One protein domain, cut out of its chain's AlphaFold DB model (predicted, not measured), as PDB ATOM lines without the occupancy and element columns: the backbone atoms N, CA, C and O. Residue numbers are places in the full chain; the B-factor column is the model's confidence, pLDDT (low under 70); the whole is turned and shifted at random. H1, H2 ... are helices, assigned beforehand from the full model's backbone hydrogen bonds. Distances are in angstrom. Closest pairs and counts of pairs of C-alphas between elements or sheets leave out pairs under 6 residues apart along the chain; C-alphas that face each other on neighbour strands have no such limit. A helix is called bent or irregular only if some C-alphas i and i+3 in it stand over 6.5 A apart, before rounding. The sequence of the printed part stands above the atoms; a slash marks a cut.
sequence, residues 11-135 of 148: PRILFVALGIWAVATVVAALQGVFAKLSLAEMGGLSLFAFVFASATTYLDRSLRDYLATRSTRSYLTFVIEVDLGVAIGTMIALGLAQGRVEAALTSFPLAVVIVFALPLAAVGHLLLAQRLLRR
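Overview. This is residues 11 to 135 of the 148 residues of an uncharacterized protein of Usitatibacter rugosus (UniProt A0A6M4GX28). Three long helices, H1, H2 and H4, stand round a kinked fourth, H6, which runs through the middle and touches each of them. Short H3 lies across one end, by H1 and H2, and short H5 lies at the other, by H4 and H6. The printed part has 125 residues with six named helices, H1 to H6 in chain order, and no named strand: all helix. It is compact, with a radius of gyration of the C-alphas of 15.4 A, and elongated, spanning 44 by 23 by 22 A.

Arrangement. H4, residues 72 to 96, touches the hub H6, residues 110 to 133, closest at the C-alphas of Thr 90 and Leu 110, 5.6 A, at a shallow tilt of 26 degrees, opposite ways. H6 has a kink of 42 degrees near residue 117 and is only just irregular, C-alphas 115 and 118 being 6.9 A apart. With residues 114 to 123 alone it touches H2, residues 39 to 59, closest at the C-alphas of Phe 50 and Pro 119, 4.4 A; the tilt of 34 degrees is shallow, only just short of steep, the same way. H1, residues 11 to 30, touches H6 with residues 22 to 29 alone, closest at the C-alphas of Thr 25 and Val 112, 5.8 A. H3, residues 61 to 68, touches H2 only at the corner, the C-alphas of Thr 57 and Arg 64 being closest at 6.3 A. H5, residues 101 to 105, touches H4, closest at the C-alphas of Ala 93 and Ala 104, 5.3 A. H1, H2 and H4 are apart from one another. Every O i to N i+4 pair is within hydrogen-bond range in H1 to H5, and 18 of 20 in H6.

Along the chain. H1 begins at C-alpha 11 (-36.982, -27.578, -51.089) and is 28.8 A long; H2 is 29.6 A and H4 36.1 A. H6, 31.6 A, ends at C-alpha 133 (-56.818, -38.361, -60.695).

Size, cuts and confidence. The C-alphas farthest apart, of Arg 61 and Gln 98, are 45.8 A apart. The printed part has no cut and no long link. Residue 135 alone has a pLDDT under 70.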
ATOM      1  N   PRO A  11     -36.962 -26.119 -51.021       87.88
ATOM      2  CA  PRO A  11     -36.982 -27.578 -51.089       87.88
ATOM      3  C   PRO A  11     -35.786 -28.200 -50.368       87.88
ATOM      4  O   PRO A  11     -35.960 -29.129 -49.579       87.88
ATOM      5  N   ARG A  12     -34.575 -27.672 -50.585       89.88
ATOM      6  CA  ARG A  12     -33.367 -28.174 -49.923       89.88
ATOM      7  C   ARG A  12     -33.439 -28.011 -48.410       89.88
ATOM      8  O   ARG A  12     -33.101 -28.950 -47.692       89.88
ATOM      9  N   ILE A  13     -33.885 -26.853 -47.926       92.38
ATOM     10  CA  ILE A  13     -34.041 -26.601 -46.487       92.38
ATOM     11  C   ILE A  13     -35.047 -27.583 -45.883       92.38
ATOM     12  O   ILE A  13     -34.764 -28.174 -44.843       92.38
ATOM     13  N   LEU A  14     -36.171 -27.831 -46.559       90.69
ATOM     14  CA  LEU A  14     -37.174 -28.791 -46.104       90.69
ATOM     15  C   LEU A  14     -36.640 -30.227 -46.066       90.69
ATOM     16  O   LEU A  14     -36.906 -30.930 -45.096       90.69
ATOM     17  N   PHE A  15     -35.845 -30.659 -47.050       90.44
ATOM     18  CA  PHE A  15     -35.202 -31.981 -47.003       90.44
ATOM     19  C   PHE A  15     -34.230 -32.111 -45.829       90.44
ATOM     20  O   PHE A  15     -34.221 -33.139 -45.150       90.44
ATOM     21  N   VAL A  16     -33.437 -31.071 -45.561       94.25
ATOM     22  CA  VAL A  16     -32.522 -31.049 -44.410       94.25
ATOM     23  C   VAL A  16     -33.307 -31.082 -43.099       94.25
ATOM     24  O   VAL A  16     -32.996 -31.889 -42.227       94.25
ATOM     25  N   ALA A  17     -34.353 -30.264 -42.972       93.12
ATOM     26  CA  ALA A  17     -35.212 -30.234 -41.791       93.12
ATOM     27  C   ALA A  17     -35.900 -31.586 -41.553       93.12
ATOM     28  O   ALA A  17     -35.917 -32.076 -40.424       93.12
ATOM     29  N   LEU A  18     -36.398 -32.225 -42.614       92.69
ATOM     30  CA  LEU A  18     -37.008 -33.551 -42.550       92.69
ATOM     31  C   LEU A  18     -35.995 -34.613 -42.099       92.69
ATOM     32  O   LEU A  18     -36.321 -35.446 -41.257       92.69
ATOM     33  N   GLY A  19     -34.759 -34.558 -42.607       94.81
ATOM     34  CA  GLY A  19     -33.673 -35.440 -42.182       94.81
ATOM     35  C   GLY A  19     -33.309 -35.262 -40.706       94.81
ATOM     36  O   GLY A  19     -33.181 -36.245 -39.979       94.81
ATOM     37  N   ILE A  20     -33.211 -34.015 -40.232       96.69
ATOM     38  CA  ILE A  20     -32.961 -33.711 -38.815       96.69
ATOM     39  C   ILE A  20     -34.104 -34.234 -37.942       96.69
ATOM     40  O   ILE A  20     -33.851 -34.859 -36.914       96.69
ATOM     41  N   TRP A  21     -35.355 -34.030 -38.356       94.00
ATOM     42  CA  TRP A  21     -36.520 -34.528 -37.628       94.00
ATOM     43  C   TRP A  21     -36.558 -36.063 -37.578       94.00
ATOM     44  O   TRP A  21     -36.809 -36.641 -36.521       94.00
ATOM     45  N   ALA A  22     -36.231 -36.743 -38.680       93.75
ATOM     46  CA  ALA A  22     -36.103 -38.199 -38.710       93.75
ATOM     47  C   ALA A  22     -35.066 -38.689 -37.685       93.75
ATOM     48  O   ALA A  22     -35.355 -39.564 -36.871       93.75
ATOM     49  N   VAL A  23     -33.880 -38.076 -37.657       96.69
ATOM     50  CA  VAL A  23     -32.836 -38.422 -36.679       96.69
ATOM     51  C   VAL A  23     -33.304 -38.139 -35.251       96.69
ATOM     52  O   VAL A  23     -33.142 -38.988 -34.375       96.69
ATOM     53  N   ALA A  24     -33.930 -36.986 -35.010       95.38
ATOM     54  CA  ALA A  24     -34.440 -36.615 -33.693       95.38
ATOM     55  C   ALA A  24     -35.490 -37.612 -33.178       95.38
ATOM     56  O   ALA A  24     -35.419 -38.026 -32.022       95.38
ATOM     57  N   THR A  25     -36.424 -38.052 -34.028       94.44
ATOM     58  CA  THR A  25     -37.434 -39.056 -33.649       94.44
ATOM     59  C   THR A  25     -36.812 -40.419 -33.352       94.44
ATOM     60  O   THR A  25     -37.196 -41.054 -32.372       94.44
ATOM     61  N   VAL A  26     -35.800 -40.850 -34.113       95.50
ATOM     62  CA  VAL A  26     -35.050 -42.083 -33.811       95.50
ATOM     63  C   VAL A  26     -34.355 -41.979 -32.454       95.50
ATOM     64  O   VAL A  26     -34.528 -42.857 -31.612       95.50
ATOM     65  N   VAL A  27     -33.617 -40.895 -32.203       96.69
ATOM     66  CA  VAL A  27     -32.912 -40.681 -30.927       96.69
ATOM     67  C   VAL A  27     -33.897 -40.622 -29.757       96.69
ATOM     68  O   VAL A  27     -33.672 -41.272 -28.738       96.69
ATOM     69  N   ALA A  28     -35.015 -39.910 -29.908       93.50
ATOM     70  CA  ALA A  28     -36.060 -39.822 -28.892       93.50
ATOM     71  C   ALA A  28     -36.681 -41.194 -28.576       93.50
ATOM     72  O   ALA A  28     -36.889 -41.522 -27.407       93.50
ATOM     73  N   ALA A  29     -36.928 -42.021 -29.597       93.38
ATOM     74  CA  ALA A  29     -37.434 -43.378 -29.413       93.38
ATOM     75  C   ALA A  29     -36.431 -44.273 -28.679       93.38
ATOM     76  O   ALA A  29     -36.812 -44.969 -27.741       93.38
ATOM     77  N   LEU A  30     -35.148 -44.213 -29.047       94.00
ATOM     78  CA  LEU A  30     -34.087 -44.983 -28.387       94.00
ATOM     79  C   LEU A  30     -33.866 -44.559 -26.928       94.00
ATOM     80  O   LEU A  30     -33.533 -45.393 -26.092       94.00
ATOM     81  N   GLN A  31     -34.087 -43.285 -26.604       95.00
ATOM     82  CA  GLN A  31     -34.015 -42.765 -25.232       95.00
ATOM     83  C   GLN A  31     -35.308 -42.981 -24.423       95.00
ATOM     84  O   GLN A  31     -35.403 -42.525 -23.283       95.00
ATOM     85  N   GLY A  32     -36.323 -43.639 -24.996       92.31
ATOM     86  CA  GLY A  32     -37.597 -43.892 -24.322       92.31
ATOM     87  C   GLY A  32     -38.414 -42.625 -24.048       92.31
ATOM     88  O   GLY A  32     -39.226 -42.605 -23.126       92.31
ATOM     89  N   VAL A  33     -38.216 -41.549 -24.818       95.12
ATOM     90  CA  VAL A  33     -38.978 -40.296 -24.663       95.12
ATOM     91  C   VAL A  33     -40.463 -40.538 -24.919       95.12
ATOM     92  O   VAL A  33     -41.298 -40.095 -24.136       95.12
ATOM     93  N   PHE A  34     -40.798 -41.302 -25.962       93.56
ATOM     94  CA  PHE A  34     -42.187 -41.605 -26.316       93.56
ATOM     95  C   PHE A  34     -42.895 -42.513 -25.301       93.56
ATOM     96  O   PHE A  34     -44.113 -42.450 -25.192       93.56
ATOM     97  N   ALA A  35     -42.157 -43.281 -24.493       92.12
ATOM     98  CA  ALA A  35     -42.727 -44.063 -23.391       92.12
ATOM     99  C   ALA A  35     -43.274 -43.192 -22.247       92.12
ATOM    100  O   ALA A  35     -44.035 -43.678 -21.416       92.12
ATOM    101  N   LYS A  36     -42.897 -41.908 -22.203       93.25
ATOM    102  CA  LYS A  36     -43.405 -40.932 -21.228       93.25
ATOM    103  C   LYS A  36     -44.673 -40.227 -21.702       93.25
ATOM    104  O   LYS A  36     -45.275 -39.502 -20.920       93.25
ATOM    105  N   LEU A  37     -45.039 -40.404 -22.971       91.00
ATOM    106  CA  LEU A  37     -46.230 -39.808 -23.552       91.00
ATOM    107  C   LEU A  37     -47.411 -40.761 -23.414       91.00
ATOM    108  O   LEU A  37     -47.294 -41.974 -23.595       91.00
ATOM    109  N   SER A  38     -48.575 -40.190 -23.155       92.00
ATOM    110  CA  SER A  38     -49.848 -40.872 -23.335       92.00
ATOM    111  C   SER A  38     -50.111 -41.164 -24.817       92.00
ATOM    112  O   SER A  38     -49.581 -40.512 -25.724       92.00
ATOM    113  N   LEU A  39     -51.007 -42.117 -25.083       89.94
ATOM    114  CA  LEU A  39     -51.429 -42.432 -26.449       89.94
ATOM    115  C   LEU A  39     -52.066 -41.219 -27.153       89.94
ATOM    116  O   LEU A  39     -51.887 -41.038 -28.357       89.94
ATOM    117  N   ALA A  40     -52.770 -40.369 -26.400       93.12
ATOM    118  CA  ALA A  40     -53.370 -39.144 -26.919       93.12
ATOM    119  C   ALA A  40     -52.307 -38.132 -27.376       93.12
ATOM    120  O   ALA A  40     -52.448 -37.541 -28.444       93.12
ATOM    121  N   GLU A  41     -51.217 -37.968 -26.621       94.25
ATOM    122  CA  GLU A  41     -50.103 -37.085 -26.997       94.25
ATOM    123  C   GLU A  41     -49.343 -37.617 -28.216       94.25
ATOM    124  O   GLU A  41     -49.025 -36.850 -29.124       94.25
ATOM    125  N   MET A  42     -49.122 -38.934 -28.293       93.06
ATOM    126  CA  MET A  42     -48.564 -39.590 -29.484       93.06
ATOM    127  C   MET A  42     -49.436 -39.363 -30.723       93.06
ATOM    128  O   MET A  42     -48.934 -38.978 -31.782       93.06
ATOM    129  N   GLY A  43     -50.752 -39.556 -30.586       93.81
ATOM    130  CA  GLY A  43     -51.718 -39.278 -31.648       93.81
ATOM    131  C   GLY A  43     -51.718 -37.804 -32.057       93.81
ATOM    132  O   GLY A  43     -51.712 -37.497 -33.248       93.81
ATOM    133  N   GLY A  44     -51.641 -36.891 -31.086       96.25
ATOM    134  CA  GLY A  44     -51.537 -35.452 -31.317       96.25
ATOM    135  C   GLY A  44     -50.275 -35.060 -32.087       96.25
ATOM    136  O   GLY A  44     -50.364 -34.295 -33.045       96.25
ATOM    137  N   LEU A  45     -49.116 -35.624 -31.733       93.94
ATOM    138  CA  LEU A  45     -47.855 -35.406 -32.452       93.94
ATOM    139  C   LEU A  45     -47.911 -35.930 -33.889       93.94
ATOM    140  O   LEU A  45     -47.482 -35.236 -34.811       93.94
ATOM    141  N   SER A  46     -48.464 -37.128 -34.089       95.38
ATOM    142  CA  SER A  46     -48.634 -37.716 -35.422       95.38
ATOM    143  C   SER A  46     -49.558 -36.861 -36.295       95.38
ATOM    144  O   SER A  46     -49.214 -36.516 -37.430       95.38
ATOM    145  N   LEU A  47     -50.694 -36.423 -35.741       96.81
ATOM    146  CA  LEU A  47     -51.633 -35.538 -36.425       96.81
ATOM    147  C   LEU A  47     -50.998 -34.184 -36.753       96.81
ATOM    148  O   LEU A  47     -51.147 -33.694 -37.872       96.81
ATOM    149  N   PHE A  48     -50.262 -33.594 -35.810       95.94
ATOM    150  CA  PHE A  48     -49.531 -32.350 -36.033       95.94
ATOM    151  C   PHE A  48     -48.534 -32.491 -37.186       95.94
ATOM    152  O   PHE A  48     -48.551 -31.672 -38.103       95.94
ATOM    153  N   ALA A  49     -47.718 -33.548 -37.185       94.50
ATOM    154  CA  ALA A  49     -46.755 -33.812 -38.251       94.50
ATOM    155  C   ALA A  49     -47.449 -33.964 -39.614       94.50
ATOM    156  O   ALA A  49     -46.996 -33.391 -40.606       94.50
ATOM    157  N   PHE A  50     -48.578 -34.674 -39.663       95.81
ATOM    158  CA  PHE A  50     -49.361 -34.853 -40.885       95.81
ATOM    159  C   PHE A  50     -49.943 -33.534 -41.409       95.81
ATOM    160  O   PHE A  50     -49.809 -33.221 -42.596       95.81
ATOM    161  N   VAL A  51     -50.568 -32.742 -40.533       96.50
ATOM    162  CA  VAL A  51     -51.150 -31.441 -40.891       96.50
ATOM    163  C   VAL A  51     -50.057 -30.479 -41.335       96.50
ATOM    164  O   VAL A  51     -50.215 -29.822 -42.362       96.50
ATOM    165  N   PHE A  52     -48.933 -30.427 -40.621       93.25
ATOM    166  CA  PHE A  52     -47.797 -29.581 -40.972       93.25
ATOM    167  C   PHE A  52     -47.206 -29.963 -42.334       93.25
ATOM    168  O   PHE A  52     -47.012 -29.094 -43.185       93.25
ATOM    169  N   ALA A  53     -46.967 -31.254 -42.579       92.81
ATOM    170  CA  ALA A  53     -46.447 -31.735 -43.856       92.81
ATOM    171  C   ALA A  53     -47.426 -31.451 -45.007       92.81
ATOM    172  O   ALA A  53     -47.016 -30.973 -46.069       92.81
ATOM    173  N   SER A  54     -48.725 -31.661 -44.785       93.25
ATOM    174  CA  SER A  54     -49.775 -31.319 -45.751       93.25
ATOM    175  C   SER A  54     -49.794 -29.818 -46.043       93.25
ATOM    176  O   SER A  54     -49.701 -29.414 -47.200       93.25
ATOM    177  N   ALA A  55     -49.855 -28.977 -45.009       93.25
ATOM    178  CA  ALA A  55     -49.876 -27.524 -45.144       93.25
ATOM    179  C   ALA A  55     -48.632 -27.014 -45.877       93.25
ATOM    180  O   ALA A  55     -48.765 -26.251 -46.827       93.25
ATOM    181  N   THR A  56     -47.443 -27.497 -45.516       91.12
ATOM    182  CA  THR A  56     -46.185 -27.151 -46.198       91.12
ATOM    183  C   THR A  56     -46.260 -27.500 -47.683       91.12
ATOM    184  O   THR A  56     -45.962 -26.671 -48.536       91.12
ATOM    185  N   THR A  57     -46.753 -28.695 -48.004       90.12
ATOM    186  CA  THR A  57     -46.905 -29.165 -49.387       90.12
ATOM    187  C   THR A  57     -47.881 -28.319 -50.203       90.12
ATOM    188  O   THR A  57     -47.633 -28.068 -51.380       90.12
ATOM    189  N   TYR A  58     -48.995 -27.877 -49.614       90.06
ATOM    190  CA  TYR A  58     -50.035 -27.146 -50.344       90.06
ATOM    191  C   TYR A  58     -49.901 -25.633 -50.298       90.06
ATOM    192  O   TYR A  58     -50.412 -24.987 -51.208       90.06
ATOM    193  N   LEU A  59     -49.246 -25.054 -49.295       92.19
ATOM    194  CA  LEU A  59     -49.117 -23.602 -49.143       92.19
ATOM    195  C   LEU A  59     -47.814 -23.086 -49.752       92.19
ATOM    196  O   LEU A  59     -47.829 -22.028 -50.389       92.19
ATOM    197  N   ASP A  60     -46.730 -23.858 -49.683       91.31
ATOM    198  CA  ASP A  60     -45.440 -23.443 -50.222       91.31
ATOM    199  C   ASP A  60     -45.376 -23.594 -51.748       91.31
ATOM    200  O   ASP A  60     -45.439 -24.690 -52.307       91.31
ATOM    201  N   ARG A  61     -45.252 -22.466 -52.454       88.94
ATOM    202  CA  ARG A  61     -45.196 -22.459 -53.920       88.94
ATOM    203  C   ARG A  61     -43.920 -23.103 -54.461       88.94
ATOM    204  O   ARG A  61     -44.009 -23.833 -55.441       88.94
ATOM    205  N   SER A  62     -42.774 -22.848 -53.834       90.12
ATOM    206  CA  SER A  62     -41.476 -23.370 -54.278       90.12
ATOM    207  C   SER A  62     -41.462 -24.894 -54.205       90.12
ATOM    208  O   SER A  62     -41.075 -25.574 -55.158       90.12
ATOM    209  N   LEU A  63     -42.001 -25.449 -53.116       89.56
ATOM    210  CA  LEU A  63     -42.162 -26.886 -52.957       89.56
ATOM    211  C   LEU A  63     -43.153 -27.465 -53.972       89.56
ATOM    212  O   LEU A  63     -42.852 -28.491 -54.577       89.56
ATOM    213  N   ARG A  64     -44.310 -26.828 -54.199       90.31
ATOM    214  CA  ARG A  64     -45.271 -27.293 -55.220       90.31
ATOM    215  C   ARG A  64     -44.658 -27.320 -56.615       90.31
ATOM    216  O   ARG A  64     -44.831 -28.311 -57.322       90.31
ATOM    217  N   ASP A  65     -43.941 -26.267 -56.993       90.62
ATOM    218  CA  ASP A  65     -43.288 -26.161 -58.298       90.62
ATOM    219  C   ASP A  65     -42.196 -27.237 -58.428       90.62
ATOM    220  O   ASP A  65     -42.167 -27.979 -59.413       90.62
ATOM    221  N   TYR A  66     -41.378 -27.431 -57.388       90.62
ATOM    222  CA  TYR A  66     -40.397 -28.519 -57.318       90.62
ATOM    223  C   TYR A  66     -41.047 -29.899 -57.484       90.62
ATOM    224  O   TYR A  66     -40.619 -30.706 -58.313       90.62
ATOM    225  N   LEU A  67     -42.113 -30.170 -56.735       90.62
ATOM    226  CA  LEU A  67     -42.869 -31.416 -56.789       90.62
ATOM    227  C   LEU A  67     -43.508 -31.628 -58.172       90.62
ATOM    228  O   LEU A  67     -43.473 -32.736 -58.706       90.62
ATOM    229  N   ALA A  68     -44.015 -30.581 -58.821       89.50
ATOM    230  CA  ALA A  68     -44.590 -30.669 -60.163       89.50
ATOM    231  C   ALA A  68     -43.584 -31.177 -61.213       89.50
ATOM    232  O   ALA A  68     -43.968 -31.951 -62.090       89.50
ATOM    233  N   THR A  69     -42.293 -30.847 -61.081       91.25
ATOM    234  CA  THR A  69     -41.241 -31.330 -62.004       91.25
ATOM    235  C   THR A  69     -40.934 -32.823 -61.887       91.25
ATOM    236  O   THR A  69     -40.321 -33.409 -62.781       91.25
ATOM    237  N   ARG A  70     -41.331 -33.477 -60.789       91.25
ATOM    238  CA  ARG A  70     -41.015 -34.893 -60.556       91.25
ATOM    239  C   ARG A  70     -41.908 -35.807 -61.390       91.25
ATOM    240  O   ARG A  70     -43.018 -35.446 -61.765       91.25
ATOM    241  N   SER A  71     -41.441 -37.012 -61.707       91.31
ATOM    242  CA  SER A  71     -42.242 -37.987 -62.462       91.31
ATOM    243  C   SER A  71     -43.222 -38.717 -61.540       91.31
ATOM    244  O   SER A  71     -42.919 -38.914 -60.367       91.31
ATOM    245  N   THR A  72     -44.371 -39.186 -62.042       90.88
ATOM    246  CA  THR A  72     -45.294 -40.019 -61.237       90.88
ATOM    247  C   THR A  72     -44.611 -41.285 -60.714       90.88
ATOM    248  O   THR A  72     -44.894 -41.712 -59.601       90.88
ATOM    249  N   ARG A  73     -43.652 -41.839 -61.472       92.88
ATOM    250  CA  ARG A  73     -42.836 -42.976 -61.032       92.88
ATOM    251  C   ARG A  73     -42.029 -42.642 -59.776       92.88
ATOM    252  O   ARG A  73     -41.967 -43.470 -58.884       92.88
ATOM    253  N   SER A  74     -41.480 -41.430 -59.677       91.25
ATOM    254  CA  SER A  74     -40.738 -40.983 -58.490       91.25
ATOM    255  C   SER A  74     -41.618 -40.957 -57.235       91.25
ATOM    256  O   SER A  74     -41.164 -41.376 -56.178       91.25
ATOM    257  N   TYR A  75     -42.880 -40.524 -57.351       90.69
ATOM    258  CA  TYR A  75     -43.836 -40.582 -56.234       90.69
ATOM    259  C   TYR A  75     -44.180 -42.012 -55.847       90.69
ATOM    260  O   TYR A  75     -44.232 -42.321 -54.665       90.69
ATOM    261  N   LEU A  76     -44.402 -42.874 -56.840       93.50
ATOM    262  CA  LEU A  76     -44.713 -44.275 -56.593       93.50
ATOM    263  C   LEU A  76     -43.560 -44.975 -55.864       93.50
ATOM    264  O   LEU A  76     -43.798 -45.643 -54.868       93.50
ATOM    265  N   THR A  77     -42.319 -44.777 -56.321       94.88
ATOM    266  CA  THR A  77     -41.122 -45.304 -55.653       94.88
ATOM    267  C   THR A  77     -41.031 -44.807 -54.214       94.88
ATOM    268  O   THR A  77     -40.888 -45.621 -53.312       94.88
ATOM    269  N   PHE A  78     -41.198 -43.501 -53.993       92.88
ATOM    270  CA  PHE A  78     -41.175 -42.924 -52.650       92.88
ATOM    271  C   PHE A  78     -42.241 -43.533 -51.727       92.88
ATOM    272  O   PHE A  78     -41.924 -43.934 -50.614       92.88
ATOM    273  N   VAL A  79     -43.492 -43.633 -52.187       95.31
ATOM    274  CA  VAL A  79     -44.584 -44.221 -51.398       95.31
ATOM    275  C   VAL A  79     -44.274 -45.677 -51.047       95.31
ATOM    276  O   VAL A  79     -44.353 -46.040 -49.880       95.31
ATOM    277  N   ILE A  80     -43.823 -46.479 -52.018       96.25
ATOM    278  CA  ILE A  80     -43.449 -47.883 -51.789       96.25
ATOM    279  C   ILE A  80     -42.317 -48.003 -50.762       96.25
ATOM    280  O   ILE A  80     -42.379 -48.859 -49.883       96.25
ATOM    281  N   GLU A  81     -41.278 -47.171 -50.861       95.19
ATOM    282  CA  GLU A  81     -40.145 -47.194 -49.928       95.19
ATOM    283  C   GLU A  81     -40.577 -46.852 -48.500       95.19
ATOM    284  O   GLU A  81     -40.197 -47.545 -47.552       95.19
ATOM    285  N   VAL A  82     -41.399 -45.810 -48.340       94.88
ATOM    286  CA  VAL A  82     -41.903 -45.408 -47.023       94.88
ATOM    287  C   VAL A  82     -42.839 -46.475 -46.456       94.88
ATOM    288  O   VAL A  82     -42.679 -46.848 -45.296       94.88
ATOM    289  N   ASP A  83     -43.754 -47.026 -47.256       96.50
ATOM    290  CA  ASP A  83     -44.683 -48.077 -46.824       96.50
ATOM    291  C   ASP A  83     -43.958 -49.358 -46.422       96.50
ATOM    292  O   ASP A  83     -44.302 -49.984 -45.416       96.50
ATOM    293  N   LEU A  84     -42.911 -49.730 -47.161       95.81
ATOM    294  CA  LEU A  84     -42.061 -50.856 -46.798       95.81
ATOM    295  C   LEU A  84     -41.367 -50.599 -45.454       95.81
ATOM    296  O   LEU A  84     -41.335 -51.487 -44.601       95.81
ATOM    297  N   GLY A  85     -40.872 -49.381 -45.225       93.19
ATOM    298  CA  GLY A  85     -40.318 -48.965 -43.936       93.19
ATOM    299  C   GLY A  85     -41.339 -49.033 -42.795       93.19
ATOM    300  O   GLY A  85     -41.026 -49.555 -41.722       93.19
ATOM    301  N   VAL A  86     -42.573 -48.574 -43.028       95.56
ATOM    302  CA  VAL A  86     -43.697 -48.668 -42.078       95.56
ATOM    303  C   VAL A  86     -44.006 -50.129 -41.750       95.56
ATOM    304  O   VAL A  86     -44.101 -50.485 -40.572       95.56
ATOM    305  N   ALA A  87     -44.122 -50.988 -42.764       95.44
ATOM    306  CA  ALA A  87     -44.421 -52.406 -42.595       95.44
ATOM    307  C   ALA A  87     -43.316 -53.128 -41.812       95.44
ATOM    308  O   ALA A  87     -43.601 -53.794 -40.816       95.44
ATOM    309  N   ILE A  88     -42.051 -52.951 -42.209       94.25
ATOM    310  CA  ILE A  88     -40.895 -53.559 -41.535       94.25
ATOM    311  C   ILE A  88     -40.791 -53.066 -40.091       94.25
ATOM    312  O   ILE A  88     -40.664 -53.881 -39.176       94.25
ATOM    313  N   GLY A  89     -40.891 -51.754 -39.863       92.38
ATOM    314  CA  GLY A  89     -40.854 -51.176 -38.521       92.38
ATOM    315  C   GLY A  89     -41.961 -51.742 -37.634       92.38
ATOM    316  O   GLY A  89     -41.701 -52.194 -36.522       92.38
ATOM    317  N   THR A  90     -43.187 -51.815 -38.148       92.56
ATOM    318  CA  THR A  90     -44.320 -52.382 -37.406       92.56
ATOM    319  C   THR A  90     -44.092 -53.855 -37.062       92.56
ATOM    320  O   THR A  90     -44.280 -54.244 -35.910       92.56
ATOM    321  N   MET A  91     -43.622 -54.670 -38.015       92.62
ATOM    322  CA  MET A  91     -43.315 -56.086 -37.772       92.62
ATOM    323  C   MET A  91     -42.226 -56.272 -36.711       92.62
ATOM    324  O   MET A  91     -42.397 -57.081 -35.800       92.62
ATOM    325  N   ILE A  92     -41.135 -55.502 -36.785       92.31
ATOM    326  CA  ILE A  92     -40.051 -55.553 -35.794       92.31
ATOM    327  C   ILE A  92     -40.580 -55.171 -34.411       92.31
ATOM    328  O   ILE A  92     -40.324 -55.883 -33.445       92.31
ATOM    329  N   ALA A  93     -41.343 -54.082 -34.305       91.25
ATOM    330  CA  ALA A  93     -41.860 -53.619 -33.022       91.25
ATOM    331  C   ALA A  93     -42.809 -54.628 -32.374       91.25
ATOM    332  O   ALA A  93     -42.687 -54.910 -31.185       91.25
ATOM    333  N   LEU A  94     -43.727 -55.204 -33.154       90.69
ATOM    334  CA  LEU A  94     -44.639 -56.232 -32.657       90.69
ATOM    335  C   LEU A  94     -43.888 -57.504 -32.252       90.69
ATOM    336  O   LEU A  94     -44.219 -58.095 -31.225       90.69
ATOM    337  N   GLY A  95     -42.857 -57.896 -33.007       90.19
ATOM    338  CA  GLY A  95     -41.987 -59.021 -32.661       90.19
ATOM    339  C   GLY A  95     -41.239 -58.799 -31.345       90.19
ATOM    340  O   GLY A  95     -41.283 -59.653 -30.460       90.19
ATOM    341  N   LEU A  96     -40.615 -57.629 -31.175       90.19
ATOM    342  CA  LEU A  96     -39.898 -57.255 -29.950       90.19
ATOM    343  C   LEU A  96     -40.832 -57.137 -28.740       90.19
ATOM    344  O   LEU A  96     -40.462 -57.522 -27.634       90.19
ATOM    345  N   ALA A  97     -42.053 -56.651 -28.950       90.19
ATOM    346  CA  ALA A  97     -43.061 -56.528 -27.903       90.19
ATOM    347  C   ALA A  97     -43.814 -57.839 -27.613       90.19
ATOM    348  O   ALA A  97     -44.770 -57.822 -26.838       90.19
ATOM    349  N   GLN A  98     -43.433 -58.963 -28.236       90.75
ATOM    350  CA  GLN A  98     -44.114 -60.259 -28.094       90.75
ATOM    351  C   GLN A  98     -45.629 -60.161 -28.366       90.75
ATOM    352  O   GLN A  98     -46.448 -60.751 -27.665       90.75
ATOM    353  N   GLY A  99     -46.016 -59.350 -29.353       82.00
ATOM    354  CA  GLY A  99     -47.414 -59.103 -29.716       82.00
ATOM    355  C   GLY A  99     -48.164 -58.117 -28.811       82.00
ATOM    356  O   GLY A  99     -49.332 -57.831 -29.067       82.00
ATOM    357  N   ARG A 100     -47.528 -57.544 -27.779       89.94
ATOM    358  CA  ARG A 100     -48.154 -56.541 -26.901       89.94
ATOM    359  C   ARG A 100     -48.160 -55.173 -27.581       89.94
ATOM    360  O   ARG A 100     -47.214 -54.399 -27.457       89.94
ATOM    361  N   VAL A 101     -49.252 -54.878 -28.282       86.88
ATOM    362  CA  VAL A 101     -49.408 -53.660 -29.095       86.88
ATOM    363  C   VAL A 101     -49.120 -52.388 -28.296       86.88
ATOM    364  O   VAL A 101     -48.343 -51.561 -28.754       86.88
ATOM    365  N   GLU A 102     -49.657 -52.250 -27.084       85.25
ATOM    366  CA  GLU A 102     -49.453 -51.046 -26.259       85.25
ATOM    367  C   GLU A 102     -47.975 -50.759 -25.968       85.25
ATOM    368  O   GLU A 102     -47.534 -49.617 -26.072       85.25
ATOM    369  N   ALA A 103     -47.193 -51.801 -25.670       85.06
ATOM    370  CA  ALA A 103     -45.757 -51.671 -25.441       85.06
ATOM    371  C   ALA A 103     -45.001 -51.338 -26.737       85.06
ATOM    372  O   ALA A 103     -44.024 -50.589 -26.713       85.06
ATOM    373  N   ALA A 104     -45.462 -51.870 -27.874       89.50
ATOM    374  CA  ALA A 104     -44.883 -51.567 -29.175       89.50
ATOM    375  C   ALA A 104     -45.096 -50.094 -29.556       89.50
ATOM    376  O   ALA A 104     -44.154 -49.457 -30.017       89.50
ATOM    377  N   LEU A 105     -46.297 -49.538 -29.339       87.75
ATOM    378  CA  LEU A 105     -46.684 -48.194 -29.806       87.75
ATOM    379  C   LEU A 105     -45.750 -47.079 -29.320       87.75
ATOM    380  O   LEU A 105     -45.540 -46.100 -30.034       87.75
ATOM    381  N   THR A 106     -45.184 -47.217 -28.125       87.75
ATOM    382  CA  THR A 106     -44.320 -46.200 -27.506       87.75
ATOM    383  C   THR A 106     -42.830 -46.527 -27.592       87.75
ATOM    384  O   THR A 106     -41.995 -45.728 -27.164       87.75
ATOM    385  N   SER A 107     -42.483 -47.672 -28.181       86.81
ATOM    386  CA  SER A 107     -41.112 -48.170 -28.263       86.81
ATOM    387  C   SER A 107     -40.550 -48.059 -29.675       86.81
ATOM    388  O   SER A 107     -41.271 -48.009 -30.675       86.81
ATOM    389  N   PHE A 108     -39.222 -48.046 -29.776       89.12
ATOM    390  CA  PHE A 108     -38.568 -48.226 -31.065       89.12
ATOM    391  C   PHE A 108     -38.881 -49.628 -31.628       89.12
ATOM    392  O   PHE A 108     -38.820 -50.603 -30.875       89.12
ATOM    393  N   PRO A 109     -39.152 -49.768 -32.941       91.06
ATOM    394  CA  PRO A 109     -39.222 -48.718 -33.972       91.06
ATOM    395  C   PRO A 109     -40.610 -48.085 -34.193       91.06
ATOM    396  O   PRO A 109     -40.709 -47.095 -34.919       91.06
ATOM    397  N   LEU A 110     -41.685 -48.619 -33.608       91.69
ATOM    398  CA  LEU A 110     -43.054 -48.215 -33.959       91.69
ATOM    399  C   LEU A 110     -43.392 -46.776 -33.547       91.69
ATOM    400  O   LEU A 110     -44.146 -46.116 -34.257       91.69
ATOM    401  N   ALA A 111     -42.759 -46.231 -32.506       90.62
ATOM    402  CA  ALA A 111     -42.889 -44.809 -32.197       90.62
ATOM    403  C   ALA A 111     -42.443 -43.917 -33.378       90.62
ATOM    404  O   ALA A 111     -43.164 -43.000 -33.760       90.62
ATOM    405  N   VAL A 112     -41.309 -44.236 -34.020       92.62
ATOM    406  CA  VAL A 112     -40.801 -43.515 -35.209       92.62
ATOM    407  C   VAL A 112     -41.764 -43.667 -36.383       92.62
ATOM    408  O   VAL A 112     -42.044 -42.704 -37.095       92.62
ATOM    409  N   VAL A 113     -42.313 -44.868 -36.568       94.31
ATOM    410  CA  VAL A 113     -43.329 -45.114 -37.596       94.31
ATOM    411  C   VAL A 113     -44.529 -44.188 -37.396       94.31
ATOM    412  O   VAL A 113     -44.934 -43.513 -38.337       94.31
ATOM    413  N   ILE A 114     -45.052 -44.091 -36.172       93.44
ATOM    414  CA  ILE A 114     -46.244 -43.296 -35.854       93.44
ATOM    415  C   ILE A 114     -45.994 -41.795 -36.007       93.44
ATOM    416  O   ILE A 114     -46.822 -41.098 -36.593       93.44
ATOM    417  N   VAL A 115     -44.884 -41.274 -35.478       93.81
ATOM    418  CA  VAL A 115     -44.658 -39.818 -35.419       93.81
ATOM    419  C   VAL A 115     -43.987 -39.241 -36.664       93.81
ATOM    420  O   VAL A 115     -43.929 -38.022 -36.817       93.81
ATOM    421  N   PHE A 116     -43.464 -40.090 -37.549       94.25
ATOM    422  CA  PHE A 116     -42.720 -39.644 -38.724       94.25
ATOM    423  C   PHE A 116     -43.140 -40.349 -40.011       94.25
ATOM    424  O   PHE A 116     -43.657 -39.698 -40.921       94.25
ATOM    425  N   ALA A 117     -42.926 -41.664 -40.101       94.38
ATOM    426  CA  ALA A 117     -43.071 -42.372 -41.373       94.38
ATOM    427  C   ALA A 117     -44.525 -42.386 -41.862       94.38
ATOM    428  O   ALA A 117     -44.777 -42.150 -43.039       94.38
ATOM    429  N   LEU A 118     -45.484 -42.599 -40.961       95.00
ATOM    430  CA  LEU A 118     -46.903 -42.694 -41.289       95.00
ATOM    431  C   LEU A 118     -47.504 -41.346 -41.738       95.00
ATOM    432  O   LEU A 118     -48.127 -41.316 -42.801       95.00
ATOM    433  N   PRO A 119     -47.270 -40.212 -41.043       95.75
ATOM    434  CA  PRO A 119     -47.620 -38.888 -41.560       95.75
ATOM    435  C   PRO A 119     -47.043 -38.603 -42.950       95.75
ATOM    436  O   PRO A 119     -47.741 -38.092 -43.829       95.75
ATOM    437  N   LEU A 120     -45.774 -38.960 -43.165       94.31
ATOM    438  CA  LEU A 120     -45.091 -38.746 -44.436       94.31
ATOM    439  C   LEU A 120     -45.676 -39.624 -45.554       94.31
ATOM    440  O   LEU A 120     -45.928 -39.126 -46.656       94.31
ATOM    441  N   ALA A 121     -45.955 -40.897 -45.260       95.38
ATOM    442  CA  ALA A 121     -46.627 -41.827 -46.163       95.38
ATOM    443  C   ALA A 121     -48.003 -41.295 -46.569       95.38
ATOM    444  O   ALA A 121     -48.333 -41.285 -47.755       95.38
ATOM    445  N   ALA A 122     -48.787 -40.795 -45.611       95.50
ATOM    446  CA  ALA A 122     -50.115 -40.249 -45.867       95.50
ATOM    447  C   ALA A 122     -50.065 -39.060 -46.842       95.50
ATOM    448  O   ALA A 122     -50.827 -39.020 -47.810       95.50
ATOM    449  N   VAL A 123     -49.126 -38.124 -46.661       94.94
ATOM    450  CA  VAL A 123     -48.931 -37.015 -47.614       94.94
ATOM    451  C   VAL A 123     -48.473 -37.526 -48.982       94.94
ATOM    452  O   VAL A 123     -48.991 -37.079 -50.007       94.94
ATOM    453  N   GLY A 124     -47.556 -38.498 -49.021       94.50
ATOM    454  CA  GLY A 124     -47.118 -39.145 -50.262       94.50
ATOM    455  C   GLY A 124     -48.280 -39.758 -51.049       94.50
ATOM    456  O   GLY A 124     -48.409 -39.516 -52.252       94.50
ATOM    457  N   HIS A 125     -49.176 -40.464 -50.359       95.94
ATOM    458  CA  HIS A 125     -50.396 -41.031 -50.932       95.94
ATOM    459  C   HIS A 125     -51.342 -39.960 -51.472       95.94
ATOM    460  O   HIS A 125     -51.847 -40.111 -52.583       95.94
ATOM    461  N   LEU A 126     -51.554 -38.860 -50.740       93.94
ATOM    462  CA  LEU A 126     -52.392 -37.752 -51.214       93.94
ATOM    463  C   LEU A 126     -51.846 -37.149 -52.512       93.94
ATOM    464  O   LEU A 126     -52.603 -36.920 -53.458       93.94
ATOM    465  N   LEU A 127     -50.533 -36.933 -52.591       93.19
ATOM    466  CA  LEU A 127     -49.888 -36.390 -53.790       93.19
ATOM    467  C   LEU A 127     -49.948 -37.357 -54.971       93.19
ATOM    468  O   LEU A 127     -50.201 -36.937 -56.105       93.19
ATOM    469  N   LEU A 128     -49.736 -38.648 -54.713       94.19
ATOM    470  CA  LEU A 128     -49.857 -39.682 -55.731       94.19
ATOM    471  C   LEU A 128     -51.297 -39.763 -56.250       94.19
ATOM    472  O   LEU A 128     -51.504 -39.709 -57.462       94.19
ATOM    473  N   ALA A 129     -52.287 -39.800 -55.356       92.88
ATOM    474  CA  ALA A 129     -53.703 -39.828 -55.708       92.88
ATOM    475  C   ALA A 129     -54.093 -38.612 -56.556       92.88
ATOM    476  O   ALA A 129     -54.669 -38.771 -57.630       92.88
ATOM    477  N   GLN A 130     -53.700 -37.399 -56.155       91.19
ATOM    478  CA  GLN A 130     -53.964 -36.189 -56.939       91.19
ATOM    479  C   GLN A 130     -53.372 -36.250 -58.345       91.19
ATOM    480  O   GLN A 130     -54.007 -35.808 -59.302       91.19
ATOM    481  N   ARG A 131     -52.165 -36.798 -58.497       89.12
ATOM    482  CA  ARG A 131     -51.541 -36.962 -59.815       89.12
ATOM    483  C   ARG A 131     -52.241 -37.994 -60.681       89.12
ATOM    484  O   ARG A 131     -52.325 -37.790 -61.889       89.12
ATOM    485  N   LEU A 132     -52.689 -39.096 -60.089       90.44
ATOM    486  CA  LEU A 132     -53.402 -40.145 -60.812       90.44
ATOM    487  C   LEU A 132     -54.795 -39.667 -61.240       90.44
ATOM    488  O   LEU A 132     -55.168 -39.880 -62.385       90.44
ATOM    489  N   LEU A 133     -55.501 -38.929 -60.383       89.94
ATOM    490  CA  LEU A 133     -56.818 -38.361 -60.695       89.94
ATOM    491  C   LEU A 133     -56.747 -37.226 -61.729       89.94
ATOM    492  O   LEU A 133     -57.614 -37.099 -62.583       89.94
ATOM    493  N   ARG A 134     -55.684 -36.410 -61.719       84.38
ATOM    494  CA  ARG A 134     -55.472 -35.370 -62.748       84.38
ATOM    495  C   ARG A 134     -55.104 -35.926 -64.127       84.38
ATOM    496  O   ARG A 134     -55.018 -35.147 -65.072       84.38
ATOM    497  N   ARG A 135     -54.851 -37.233 -64.255       67.94
ATOM    498  CA  ARG A 135     -54.530 -37.890 -65.531       67.94
ATOM    499  C   ARG A 135     -55.761 -38.315 -66.340       67.94
ATOM    500  O   ARG A 135     -55.571 -38.947 -67.378       67.94
TER     501      ARG A 135